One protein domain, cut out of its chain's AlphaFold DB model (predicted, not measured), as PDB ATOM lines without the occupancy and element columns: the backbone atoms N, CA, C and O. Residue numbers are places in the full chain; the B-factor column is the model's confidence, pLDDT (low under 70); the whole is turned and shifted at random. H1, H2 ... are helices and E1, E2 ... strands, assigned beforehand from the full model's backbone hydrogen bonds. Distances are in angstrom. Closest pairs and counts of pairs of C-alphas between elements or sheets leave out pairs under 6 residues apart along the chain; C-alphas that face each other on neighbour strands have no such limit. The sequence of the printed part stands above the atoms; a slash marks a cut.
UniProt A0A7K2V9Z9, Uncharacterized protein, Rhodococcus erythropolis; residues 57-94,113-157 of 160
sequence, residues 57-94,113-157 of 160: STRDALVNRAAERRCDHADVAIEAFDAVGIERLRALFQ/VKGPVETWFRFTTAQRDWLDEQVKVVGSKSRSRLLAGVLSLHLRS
ATOM      1  N   SER A  57     -12.698   5.224 -18.161       93.69
ATOM      2  CA  SER A  57     -12.911   6.474 -17.414       93.69
ATOM      3  C   SER A  57     -13.570   7.562 -18.269       93.69
ATOM      4  O   SER A  57     -14.518   8.204 -17.824       93.69
ATOM      5  N   THR A  58     -13.142   7.708 -19.526       95.38
ATOM      6  CA  THR A  58     -13.772   8.626 -20.489       95.38
ATOM      7  C   THR A  58     -15.213   8.213 -20.801       95.38
ATOM      8  O   THR A  58     -16.093   9.069 -20.874       95.38
ATOM      9  N   ARG A  59     -15.485   6.908 -20.948       95.94
ATOM     10  CA  ARG A  59     -16.843   6.394 -21.176       95.94
ATOM     11  C   ARG A  59     -17.762   6.683 -19.991       95.94
ATOM     12  O   ARG A  59     -18.888   7.114 -20.206       95.94
ATOM     13  N   ASP A  60     -17.318   6.437 -18.762       95.69
ATOM     14  CA  ASP A  60     -18.151   6.682 -17.578       95.69
ATOM     15  C   ASP A  60     -18.431   8.181 -17.393       95.69
ATOM     16  O   ASP A  60     -19.571   8.564 -17.130       95.69
ATOM     17  N   ALA A  61     -17.441   9.045 -17.645       96.25
ATOM     18  CA  ALA A  61     -17.649  10.491 -17.654       96.25
ATOM     19  C   ALA A  61     -18.641  10.938 -18.746       96.25
ATOM     20  O   ALA A  61     -19.495  11.783 -18.487       96.25
ATOM     21  N   LEU A  62     -18.574  10.344 -19.944       97.06
ATOM     22  CA  LEU A  62     -19.509  10.620 -21.038       97.06
ATOM     23  C   LEU A  62     -20.946  10.254 -20.651       97.06
ATOM     24  O   LEU A  62     -21.855  11.052 -20.865       97.06
ATOM     25  N   VAL A  63     -21.143   9.070 -20.063       96.56
ATOM     26  CA  VAL A  63     -22.465   8.605 -19.616       96.56
ATOM     27  C   VAL A  63     -23.033   9.537 -18.547       96.56
ATOM     28  O   VAL A  63     -24.189   9.945 -18.654       96.56
ATOM     29  N   ASN A  64     -22.224   9.923 -17.557       96.25
ATOM     30  CA  ASN A  64     -22.653  10.854 -16.512       96.25
ATOM     31  C   ASN A  64     -23.032  12.217 -17.100       96.25
ATOM     32  O   ASN A  64     -24.119  12.721 -16.828       96.25
ATOM     33  N   ARG A  65     -22.194  12.775 -17.981       96.38
ATOM     34  CA  ARG A  65     -22.442  14.072 -18.620       96.38
ATOM     35  C   ARG A  65     -23.716  14.068 -19.467       96.38
ATOM     36  O   ARG A  65     -24.506  15.007 -19.390       96.38
ATOM     37  N   ALA A  66     -23.933  13.010 -20.246       96.56
ATOM     38  CA  ALA A  66     -25.145  12.844 -21.044       96.56
ATOM     39  C   ALA A  66     -26.395  12.717 -20.158       96.56
ATOM     40  O   ALA A  66     -27.419  13.338 -20.443       96.56
ATOM     41  N   ALA A  67     -26.303  11.980 -19.045       96.62
ATOM     42  CA  ALA A  67     -27.393  11.849 -18.081       96.62
ATOM     43  C   ALA A  67     -27.723  13.181 -17.383       96.62
ATOM     44  O   ALA A  67     -28.894  13.550 -17.292       96.62
ATOM     45  N   GLU A  68     -26.707  13.932 -16.947       95.50
ATOM     46  CA  GLU A  68     -26.852  15.263 -16.339       95.50
ATOM     47  C   GLU A  68     -27.541  16.254 -17.285       95.50
ATOM     48  O   GLU A  68     -28.412  17.022 -16.871       95.50
ATOM     49  N   ARG A  69     -27.166  16.227 -18.568       94.19
ATOM     50  CA  ARG A  69     -27.702  17.114 -19.608       94.19
ATOM     51  C   ARG A  69     -28.993  16.607 -20.252       94.19
ATOM     52  O   ARG A  69     -29.639  17.372 -20.962       94.19
ATOM     53  N   ARG A  70     -29.377  15.352 -19.991       96.38
ATOM     54  CA  ARG A  70     -30.498  14.647 -20.636       96.38
ATOM     55  C   ARG A  70     -30.414  14.683 -22.171       96.38
ATOM     56  O   ARG A  70     -31.416  14.937 -22.836       96.38
ATOM     57  N   CYS A  71     -29.227  14.440 -22.722       94.94
ATOM     58  CA  CYS A  71     -28.962  14.437 -24.166       94.94
ATOM     59  C   CYS A  71     -28.282  13.138 -24.632       94.94
ATOM     60  O   CYS A  71     -27.923  12.287 -23.814       94.94
ATOM     61  N   ASP A  72     -28.119  12.964 -25.947       95.25
ATOM     62  CA  ASP A  72     -27.408  11.813 -26.501       95.25
ATOM     63  C   ASP A  72     -25.883  11.981 -26.350       95.25
ATOM     64  O   ASP A  72     -25.341  13.085 -26.313       95.25
ATOM     65  N   HIS A  73     -25.142  10.867 -26.376       96.81
ATOM     66  CA  HIS A  73     -23.670  10.898 -26.412       96.81
ATOM     67  C   HIS A  73     -23.112  11.704 -27.596       96.81
ATOM     68  O   HIS A  73     -22.014  12.250 -27.511       96.81
ATOM     69  N   ALA A  74     -23.851  11.741 -28.710       96.50
ATOM     70  CA  ALA A  74     -23.490  12.524 -29.884       96.50
ATOM     71  C   ALA A  74     -23.481  14.024 -29.568       96.50
ATOM     72  O   ALA A  74     -22.522  14.694 -29.931       96.50
ATOM     73  N   ASP A  75     -24.474  14.526 -28.831       95.81
ATOM     74  CA  ASP A  75     -24.551  15.940 -28.451       95.81
ATOM     75  C   ASP A  75     -23.364  16.336 -27.565       95.81
ATOM     76  O   ASP A  75     -22.703  17.339 -27.824       95.81
ATOM     77  N   VAL A  76     -23.019  15.493 -26.584       97.12
ATOM     78  CA  VAL A  76     -21.833  15.702 -25.731       97.12
ATOM     79  C   VAL A  76     -20.541  15.682 -26.553       97.12
ATOM     80  O   VAL A  76     -19.622  16.453 -26.288       97.12
ATOM     81  N   ALA A  77     -20.447  14.809 -27.560       96.56
ATOM     82  CA  ALA A  77     -19.286  14.774 -28.441       96.56
ATOM     83  C   ALA A  77     -19.159  16.059 -29.267       96.56
ATOM     84  O   ALA A  77     -18.049  16.573 -29.372       96.56
ATOM     85  N   ILE A  78     -20.258  16.593 -29.812       95.81
ATOM     86  CA  ILE A  78     -20.244  17.868 -30.545       95.81
ATOM     87  C   ILE A  78     -19.847  19.025 -29.614       95.81
ATOM     88  O   ILE A  78     -18.906  19.743 -29.945       95.81
ATOM     89  N   GLU A  79     -20.439  19.126 -28.414       95.06
ATOM     90  CA  GLU A  79     -20.037  20.107 -27.380       95.06
ATOM     91  C   GLU A  79     -18.528  20.026 -27.091       95.06
ATOM     92  O   GLU A  79     -17.845  21.045 -26.975       95.06
ATOM     93  N   ALA A  80     -17.978  18.810 -27.020       96.12
ATOM     94  CA  ALA A  80     -16.559  18.604 -26.767       96.12
ATOM     95  C   ALA A  80     -15.663  19.168 -27.884       96.12
ATOM     96  O   ALA A  80     -14.582  19.676 -27.582       96.12
ATOM     97  N   PHE A  81     -16.081  19.106 -29.153       95.25
ATOM     98  CA  PHE A  81     -15.315  19.701 -30.254       95.25
ATOM     99  C   PHE A  81     -15.258  21.225 -30.151       95.25
ATOM    100  O   PHE A  81     -14.171  21.791 -30.294       95.25
ATOM    101  N   ASP A  82     -16.384  21.864 -29.836       92.94
ATOM    102  CA  ASP A  82     -16.445  23.315 -29.636       92.94
ATOM    103  C   ASP A  82     -15.602  23.752 -28.428       92.94
ATOM    104  O   ASP A  82     -14.856  24.727 -28.497       92.94
ATOM    105  N   ALA A  83     -15.656  22.994 -27.329       94.25
ATOM    106  CA  ALA A  83     -14.950  23.327 -26.094       94.25
ATOM    107  C   ALA A  83     -13.429  23.094 -26.156       94.25
ATOM    108  O   ALA A  83     -12.661  23.817 -25.522       94.25
ATOM    109  N   VAL A  84     -12.970  22.057 -26.865       93.94
ATOM    110  CA  VAL A  84     -11.537  21.721 -26.942       93.94
ATOM    111  C   VAL A  84     -10.803  22.616 -27.939       93.94
ATOM    112  O   VAL A  84      -9.652  22.984 -27.688       93.94
ATOM    113  N   GLY A  85     -11.455  22.969 -29.048       90.88
ATOM    114  CA  GLY A  85     -10.857  23.735 -30.135       90.88
ATOM    115  C   GLY A  85      -9.887  22.920 -31.003       90.88
ATOM    116  O   GLY A  85      -9.206  21.992 -30.554       90.88
ATOM    117  N   ILE A  86      -9.804  23.293 -32.284       90.12
ATOM    118  CA  ILE A  86      -9.091  22.512 -33.304       90.12
ATOM    119  C   ILE A  86      -7.582  22.395 -33.041       90.12
ATOM    120  O   ILE A  86      -7.005  21.330 -33.241       90.12
ATOM    121  N   GLU A  87      -6.941  23.449 -32.532       90.00
ATOM    122  CA  GLU A  87      -5.487  23.476 -32.320       90.00
ATOM    123  C   GLU A  87      -5.045  22.533 -31.197       90.00
ATOM    124  O   GLU A  87      -4.082  21.778 -31.349       90.00
ATOM    125  N   ARG A  88      -5.796  22.493 -30.088       89.69
ATOM    126  CA  ARG A  88      -5.522  21.563 -28.984       89.69
ATOM    127  C   ARG A  88      -5.733  20.117 -29.419       89.69
ATOM    128  O   ARG A  88      -4.984  19.229 -29.014       89.69
ATOM    129  N   LEU A  89      -6.728  19.891 -30.274       91.25
ATOM    130  CA  LEU A  89      -7.012  18.580 -30.837       91.25
ATOM    131  C   LEU A  89      -5.929  18.138 -31.834       91.25
ATOM    132  O   LEU A  89      -5.500  16.989 -31.793       91.25
ATOM    133  N   ARG A  90      -5.411  19.047 -32.671       90.94
ATOM    134  CA  ARG A  90      -4.261  18.786 -33.557       90.94
ATOM    135  C   ARG A  90      -3.010  18.425 -32.770       90.94
ATOM    136  O   ARG A  90      -2.379  17.416 -33.077       90.94
ATOM    137  N   ALA A  91      -2.697  19.183 -31.721       88.25
ATOM    138  CA  ALA A  91      -1.547  18.911 -30.861       88.25
ATOM    139  C   ALA A  91      -1.595  17.508 -30.223       88.25
ATOM    140  O   ALA A  91      -0.553  16.906 -29.983       88.25
ATOM    141  N   LEU A  92      -2.793  16.958 -29.990       88.50
ATOM    142  CA  LEU A  92      -2.975  15.611 -29.442       88.50
ATOM    143  C   LEU A  92      -2.600  14.493 -30.436       88.50
ATOM    144  O   LEU A  92      -2.149  13.415 -30.030       88.50
ATOM    145  N   PHE A  93      -2.829  14.719 -31.732       87.88
ATOM    146  CA  PHE A  93      -2.625  13.713 -32.781       87.88
ATOM    147  C   PHE A  93      -1.333  13.891 -33.568       87.88
ATOM    148  O   PHE A  93      -0.888  12.943 -34.218       87.88
ATOM    149  N   GLN A  94      -0.716  15.066 -33.493       83.06
ATOM    150  CA  GLN A  94       0.579  15.298 -34.100       83.06
ATOM    151  C   GLN A  94       1.689  14.630 -33.281       83.06
ATOM    152  O   GLN A  94       1.702  14.714 -32.052       83.06
ATOM    153  N   VAL A 113      -5.623   5.114 -26.916       85.50
ATOM    154  CA  VAL A 113      -6.661   4.675 -25.976       85.50
ATOM    155  C   VAL A 113      -6.199   3.409 -25.254       85.50
ATOM    156  O   VAL A 113      -5.807   2.437 -25.899       85.50
ATOM    157  N   LYS A 114      -6.250   3.404 -23.918       84.25
ATOM    158  CA  LYS A 114      -5.911   2.237 -23.087       84.25
ATOM    159  C   LYS A 114      -7.187   1.518 -22.653       84.25
ATOM    160  O   LYS A 114      -8.087   2.167 -22.140       84.25
ATOM    161  N   GLY A 115      -7.250   0.196 -22.828       85.25
ATOM    162  CA  GLY A 115      -8.428  -0.600 -22.451       85.25
ATOM    163  C   GLY A 115      -9.709  -0.146 -23.168       85.25
ATOM    164  O   GLY A 115     -10.629   0.316 -22.494       85.25
ATOM    165  N   PRO A 116      -9.751  -0.213 -24.513       89.44
ATOM    166  CA  PRO A 116     -10.866   0.300 -25.298       89.44
ATOM    167  C   PRO A 116     -12.178  -0.423 -24.978       89.44
ATOM    168  O   PRO A 116     -12.262  -1.646 -25.063       89.44
ATOM    169  N   VAL A 117     -13.215   0.351 -24.670       94.00
ATOM    170  CA  VAL A 117     -14.601  -0.094 -24.537       94.00
ATOM    171  C   VAL A 117     -15.396   0.491 -25.692       94.00
ATOM    172  O   VAL A 117     -15.321   1.691 -25.975       94.00
ATOM    173  N   GLU A 118     -16.153  -0.364 -26.370       96.75
ATOM    174  CA  GLU A 118     -17.007   0.056 -27.470       96.75
ATOM    175  C   GLU A 118     -18.141   0.963 -26.972       96.75
ATOM    176  O   GLU A 118     -18.807   0.669 -25.981       96.75
ATOM    177  N   THR A 119     -18.344   2.088 -27.652       97.00
ATOM    178  CA  THR A 119     -19.387   3.071 -27.356       97.00
ATOM    179  C   THR A 119     -20.058   3.502 -28.652       97.00
ATOM    180  O   THR A 119     -19.390   3.802 -29.644       97.00
ATOM    181  N   TRP A 120     -21.387   3.545 -28.643       97.25
ATOM    182  CA  TRP A 120     -22.183   3.948 -29.797       97.25
ATOM    183  C   TRP A 120     -22.643   5.397 -29.674       97.25
ATOM    184  O   TRP A 120     -23.052   5.855 -28.603       97.25
ATOM    185  N   PHE A 121     -22.605   6.094 -30.803       97.31
ATOM    186  CA  PHE A 121     -23.042   7.470 -30.971       97.31
ATOM    187  C   PHE A 121     -24.087   7.524 -32.078       97.31
ATOM    188  O   PHE A 121     -23.920   6.890 -33.119       97.31
ATOM    189  N   ARG A 122     -25.158   8.288 -31.866       96.69
ATOM    190  CA  ARG A 122     -26.226   8.470 -32.855       96.69
ATOM    191  C   ARG A 122     -26.107   9.859 -33.470       96.69
ATOM    192  O   ARG A 122     -26.671  10.810 -32.940       96.69
ATOM    193  N   PHE A 123     -25.355   9.959 -34.559       95.56
ATOM    194  CA  PHE A 123     -25.142  11.210 -35.292       95.56
ATOM    195  C   PHE A 123     -26.128  11.331 -36.446       95.56
ATOM    196  O   PHE A 123     -26.567  10.316 -36.975       95.56
ATOM    197  N   THR A 124     -26.441  12.543 -36.890       95.12
ATOM    198  CA  THR A 124     -27.047  12.725 -38.218       95.12
ATOM    199  C   THR A 124     -26.036  12.397 -39.319       95.12
ATOM    200  O   THR A 124     -24.823  12.378 -39.076       95.12
ATOM    201  N   THR A 125     -26.513  12.170 -40.544       93.69
ATOM    202  CA  THR A 125     -25.639  11.969 -41.712       93.69
ATOM    203  C   THR A 125     -24.640  13.126 -41.862       93.69
ATOM    204  O   THR A 125     -23.432  12.897 -41.905       93.69
ATOM    205  N   ALA A 126     -25.122  14.372 -41.775       93.81
ATOM    206  CA  ALA A 126     -24.288  15.573 -41.843       93.81
ATOM    207  C   ALA A 126     -23.226  15.644 -40.730       93.81
ATOM    208  O   ALA A 126     -22.078  15.991 -40.995       93.81
ATOM    209  N   GLN A 127     -23.573  15.281 -39.488       95.19
ATOM    210  CA  GLN A 127     -22.604  15.232 -38.385       95.19
ATOM    211  C   GLN A 127     -21.539  14.156 -38.615       95.19
ATOM    212  O   GLN A 127     -20.362  14.373 -38.331       95.19
ATOM    213  N   ARG A 128     -21.933  12.991 -39.141       95.50
ATOM    214  CA  ARG A 128     -21.001  11.906 -39.458       95.50
ATOM    215  C   ARG A 128     -20.040  12.299 -40.581       95.50
ATOM    216  O   ARG A 128     -18.853  11.998 -40.467       95.50
ATOM    217  N   ASP A 129     -20.524  12.972 -41.618       95.69
ATOM    218  CA  ASP A 129     -19.677  13.425 -42.725       95.69
ATOM    219  C   ASP A 129     -18.752  14.563 -42.274       95.69
ATOM    220  O   ASP A 129     -17.555  14.543 -42.557       95.69
ATOM    221  N   TRP A 130     -19.257  15.492 -41.455       95.81
ATOM    222  CA  TRP A 130     -18.424  16.503 -40.805       95.81
ATOM    223  C   TRP A 130     -17.322  15.875 -39.937       95.81
ATOM    224  O   TRP A 130     -16.174  16.308 -40.012       95.81
ATOM    225  N   LEU A 131     -17.619  14.817 -39.170       95.88
ATOM    226  CA  LEU A 131     -16.606  14.077 -38.402       95.88
ATOM    227  C   LEU A 131     -15.524  13.475 -39.306       95.88
ATOM    228  O   LEU A 131     -14.349  13.514 -38.945       95.88
ATOM    229  N   ASP A 132     -15.901  12.909 -40.455       96.38
ATOM    230  CA  ASP A 132     -14.950  12.362 -41.428       96.38
ATOM    231  C   ASP A 132     -14.030  13.465 -42.001       96.38
ATOM    232  O   ASP A 132     -12.832  13.232 -42.178       96.38
ATOM    233  N   GLU A 133     -14.531  14.689 -42.196       96.81
ATOM    234  CA  GLU A 133     -13.688  15.841 -42.547       96.81
ATOM    235  C   GLU A 133     -12.772  16.265 -41.392       96.81
ATOM    236  O   GLU A 133     -11.571  16.468 -41.596       96.81
ATOM    237  N   GLN A 134     -13.282  16.318 -40.157       96.00
ATOM    238  CA  GLN A 134     -12.461  16.667 -38.994       96.00
ATOM    239  C   GLN A 134     -11.305  15.688 -38.781       96.00
ATOM    240  O   GLN A 134     -10.214  16.113 -38.403       96.00
ATOM    241  N   VAL A 135     -11.489  14.395 -39.076       95.44
ATOM    242  CA  VAL A 135     -10.403  13.397 -39.029       95.44
ATOM    243  C   VAL A 135      -9.225  13.823 -39.908       95.44
ATOM    244  O   VAL A 135      -8.077  13.710 -39.472       95.44
ATOM    245  N   LYS A 136      -9.494  14.364 -41.102       94.56
ATOM    246  CA  LYS A 136      -8.463  14.858 -42.025       94.56
ATOM    247  C   LYS A 136      -7.825  16.145 -41.504       94.56
ATOM    248  O   LYS A 136      -6.601  16.235 -41.464       94.56
ATOM    249  N   VAL A 137      -8.641  17.105 -41.058       92.94
ATOM    250  CA  VAL A 137      -8.176  18.414 -40.556       92.94
ATOM    251  C   VAL A 137      -7.226  18.249 -39.368       92.94
ATOM    252  O   VAL A 137      -6.170  18.884 -39.309       92.94
ATOM    253  N   VAL A 138      -7.571  17.367 -38.428       90.94
ATOM    254  CA  VAL A 138      -6.761  17.150 -37.224       90.94
ATOM    255  C   VAL A 138      -5.590  16.190 -37.425       90.94
ATOM    256  O   VAL A 138      -4.718  16.106 -36.562       90.94
ATOM    257  N   GLY A 139      -5.564  15.454 -38.541       90.38
ATOM    258  CA  GLY A 139      -4.591  14.388 -38.782       90.38
ATOM    259  C   GLY A 139      -4.820  13.139 -37.922       90.38
ATOM    260  O   GLY A 139      -3.869  12.425 -37.600       90.38
ATOM    261  N   SER A 140      -6.063  12.861 -37.518       91.75
ATOM    262  CA  SER A 140      -6.390  11.612 -36.822       91.75
ATOM    263  C   SER A 140      -6.382  10.432 -37.799       91.75
ATOM    264  O   SER A 140      -6.721  10.560 -38.970       91.75
ATOM    265  N   LYS A 141      -6.043   9.236 -37.302       91.62
ATOM    266  CA  LYS A 141      -6.075   7.995 -38.098       91.62
ATOM    267  C   LYS A 141      -7.491   7.441 -38.305       91.62
ATOM    268  O   LYS A 141      -7.683   6.591 -39.166       91.62
ATOM    269  N   SER A 142      -8.464   7.842 -37.482       94.38
ATOM    270  CA  SER A 142      -9.850   7.363 -37.580       94.38
ATOM    271  C   SER A 142     -10.836   8.235 -36.800       94.38
ATOM    272  O   SER A 142     -10.451   8.939 -35.861       94.38
ATOM    273  N   ARG A 143     -12.133   8.114 -37.131       95.38
ATOM    274  CA  ARG A 143     -13.243   8.717 -36.367       95.38
ATOM    275  C   ARG A 143     -13.231   8.293 -34.904       95.38
ATOM    276  O   ARG A 143     -13.305   9.137 -34.020       95.38
ATOM    277  N   SER A 144     -13.062   6.997 -34.636       96.06
ATOM    278  CA  SER A 144     -12.991   6.485 -33.262       96.06
ATOM    279  C   SER A 144     -11.866   7.140 -32.464       96.06
ATOM    280  O   SER A 144     -12.055   7.480 -31.302       96.06
ATOM    281  N   ARG A 145     -10.683   7.293 -33.068       94.69
ATOM    282  CA  ARG A 145      -9.522   7.879 -32.393       94.69
ATOM    283  C   ARG A 145      -9.711   9.377 -32.162       94.69
ATOM    284  O   ARG A 145      -9.334   9.867 -31.103       94.69
ATOM    285  N   LEU A 146     -10.347  10.063 -33.112       95.88
ATOM    286  CA  LEU A 146     -10.734  11.464 -32.979       95.88
ATOM    287  C   LEU A 146     -11.707  11.666 -31.809       95.88
ATOM    288  O   LEU A 146     -11.423  12.458 -30.915       95.88
ATOM    289  N   LEU A 147     -12.800  10.894 -31.786       97.00
ATOM    290  CA  LEU A 147     -13.811  10.931 -30.726       97.00
ATOM    291  C   LEU A 147     -13.203  10.624 -29.353       97.00
ATOM    292  O   LEU A 147     -13.451  11.341 -28.390       97.00
ATOM    293  N   ALA A 148     -12.345   9.608 -29.262       96.19
ATOM    294  CA  ALA A 148     -11.665   9.290 -28.013       96.19
ATOM    295  C   ALA A 148     -10.740  10.419 -27.536       96.19
ATOM    296  O   ALA A 148     -10.680  10.698 -26.339       96.19
ATOM    297  N   GLY A 149     -10.030  11.078 -28.455       94.56
ATOM    298  CA  GLY A 149      -9.128  12.176 -28.116       94.56
ATOM    299  C   GLY A 149      -9.863  13.423 -27.636       94.56
ATOM    300  O   GLY A 149      -9.532  13.950 -26.574       94.56
ATOM    301  N   VAL A 150     -10.890  13.862 -28.373       96.50
ATOM    302  CA  VAL A 150     -11.663  15.059 -28.008       96.50
ATOM    303  C   VAL A 150     -12.407  14.862 -26.685       96.50
ATOM    304  O   VAL A 150     -12.325  15.714 -25.803       96.50
ATOM    305  N   LEU A 151     -13.035  13.698 -26.485       96.44
ATOM    306  CA  LEU A 151     -13.752  13.387 -25.247       96.44
ATOM    307  C   LEU A 151     -12.799  13.256 -24.059       96.44
ATOM    308  O   LEU A 151     -13.111  13.745 -22.978       96.44
ATOM    309  N   SER A 152     -11.621  12.658 -24.250       94.25
ATOM    310  CA  SER A 152     -10.601  12.584 -23.198       94.25
ATOM    311  C   SER A 152     -10.147  13.980 -22.754       94.25
ATOM    312  O   SER A 152     -10.027  14.231 -21.559       94.25
ATOM    313  N   LEU A 153      -9.938  14.914 -23.690       93.31
ATOM    314  CA  LEU A 153      -9.543  16.290 -23.365       93.31
ATOM    315  C   LEU A 153     -10.661  17.083 -22.677       93.31
ATOM    316  O   LEU A 153     -10.394  17.820 -21.724       93.31
ATOM    317  N   HIS A 154     -11.892  16.934 -23.162       94.94
ATOM    318  CA  HIS A 154     -13.047  17.663 -22.651       94.94
ATOM    319  C   HIS A 154     -13.464  17.167 -21.261       94.94
ATOM    320  O   HIS A 154     -13.596  17.961 -20.337       94.94
ATOM    321  N   LEU A 155     -13.595  15.849 -21.091       92.88
ATOM    322  CA  LEU A 155     -14.156  15.238 -19.883       92.88
ATOM    323  C   LEU A 155     -13.131  15.024 -18.759       92.88
ATOM    324  O   LEU A 155     -13.525  14.785 -17.621       92.88
ATOM    325  N   ARG A 156     -11.821  15.105 -19.044       81.56
ATOM    326  CA  ARG A 156     -10.774  15.120 -17.999       81.56
ATOM    327  C   ARG A 156     -10.421  16.515 -17.502       81.56
ATOM    328  O   ARG A 156      -9.659  16.611 -16.540       81.56
ATOM    329  N   SER A 157     -10.910  17.584 -18.133       62.25
ATOM    330  CA  SER A 157     -10.744  18.911 -17.540       62.25
ATOM    331  C   SER A 157     -11.655  18.989 -16.315       62.25
ATOM    332  O   SER A 157     -12.861  18.799 -16.474       62.25
TER     333      SER A 157
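This is residues 57 to 94 and 113 to 157 of the 160 residues of an uncharacterized protein of Rhodococcus erythropolis (UniProt A0A7K2V9Z9). Helix H5 fills the middle of a compact cluster of crossed helices, with H1, H2 and H4 packed on it. A long strand, E1, passes along one side and leads into H4. The printed part has 83 residues with, in order, H1, H2, H3, E1, H4 and H5, is mostly helix, has a radius of gyration of the C-alphas of 11.9 A, and spans 31 by 28 by 23 A.

Start at H4, residues 125 to 138: its residues 131 to 135 touch H5, residues 143 to 155, about perpendicular at 82 degrees, closest at C-alphas Val 135 and Arg 143, 6.1 A. H2, residues 73 to 84, touches H5, closest at C-alphas Ala 80 and His 154, 5.5 A. H1, residues 57 to 69, touches H5, closest at C-alphas Thr 58 and Ser 152, 5.7 A. H3, residues 86 to 93, touches H4, closest at C-alphas Arg 90 and Val 138, 4.7 A. E1, residues 116 to 124, pairs with no named strand. In H1, H2 and H5 every O i to N i+4 pair is within hydrogen-bond range; H3 has 3 of 4, H4 9 of 10.

Find C-alpha 57 at (-12.911, 6.474, -17.414), where H1 begins; H5 ends at C-alpha 155, (-14.156, 15.238, -19.883). E1 is 24.1 A long, H4 20.1 A.

Residues 95 to 112 are cut out, with 15.2 A between C-alphas 94 and 113. Residue 157 has pLDDT under 70.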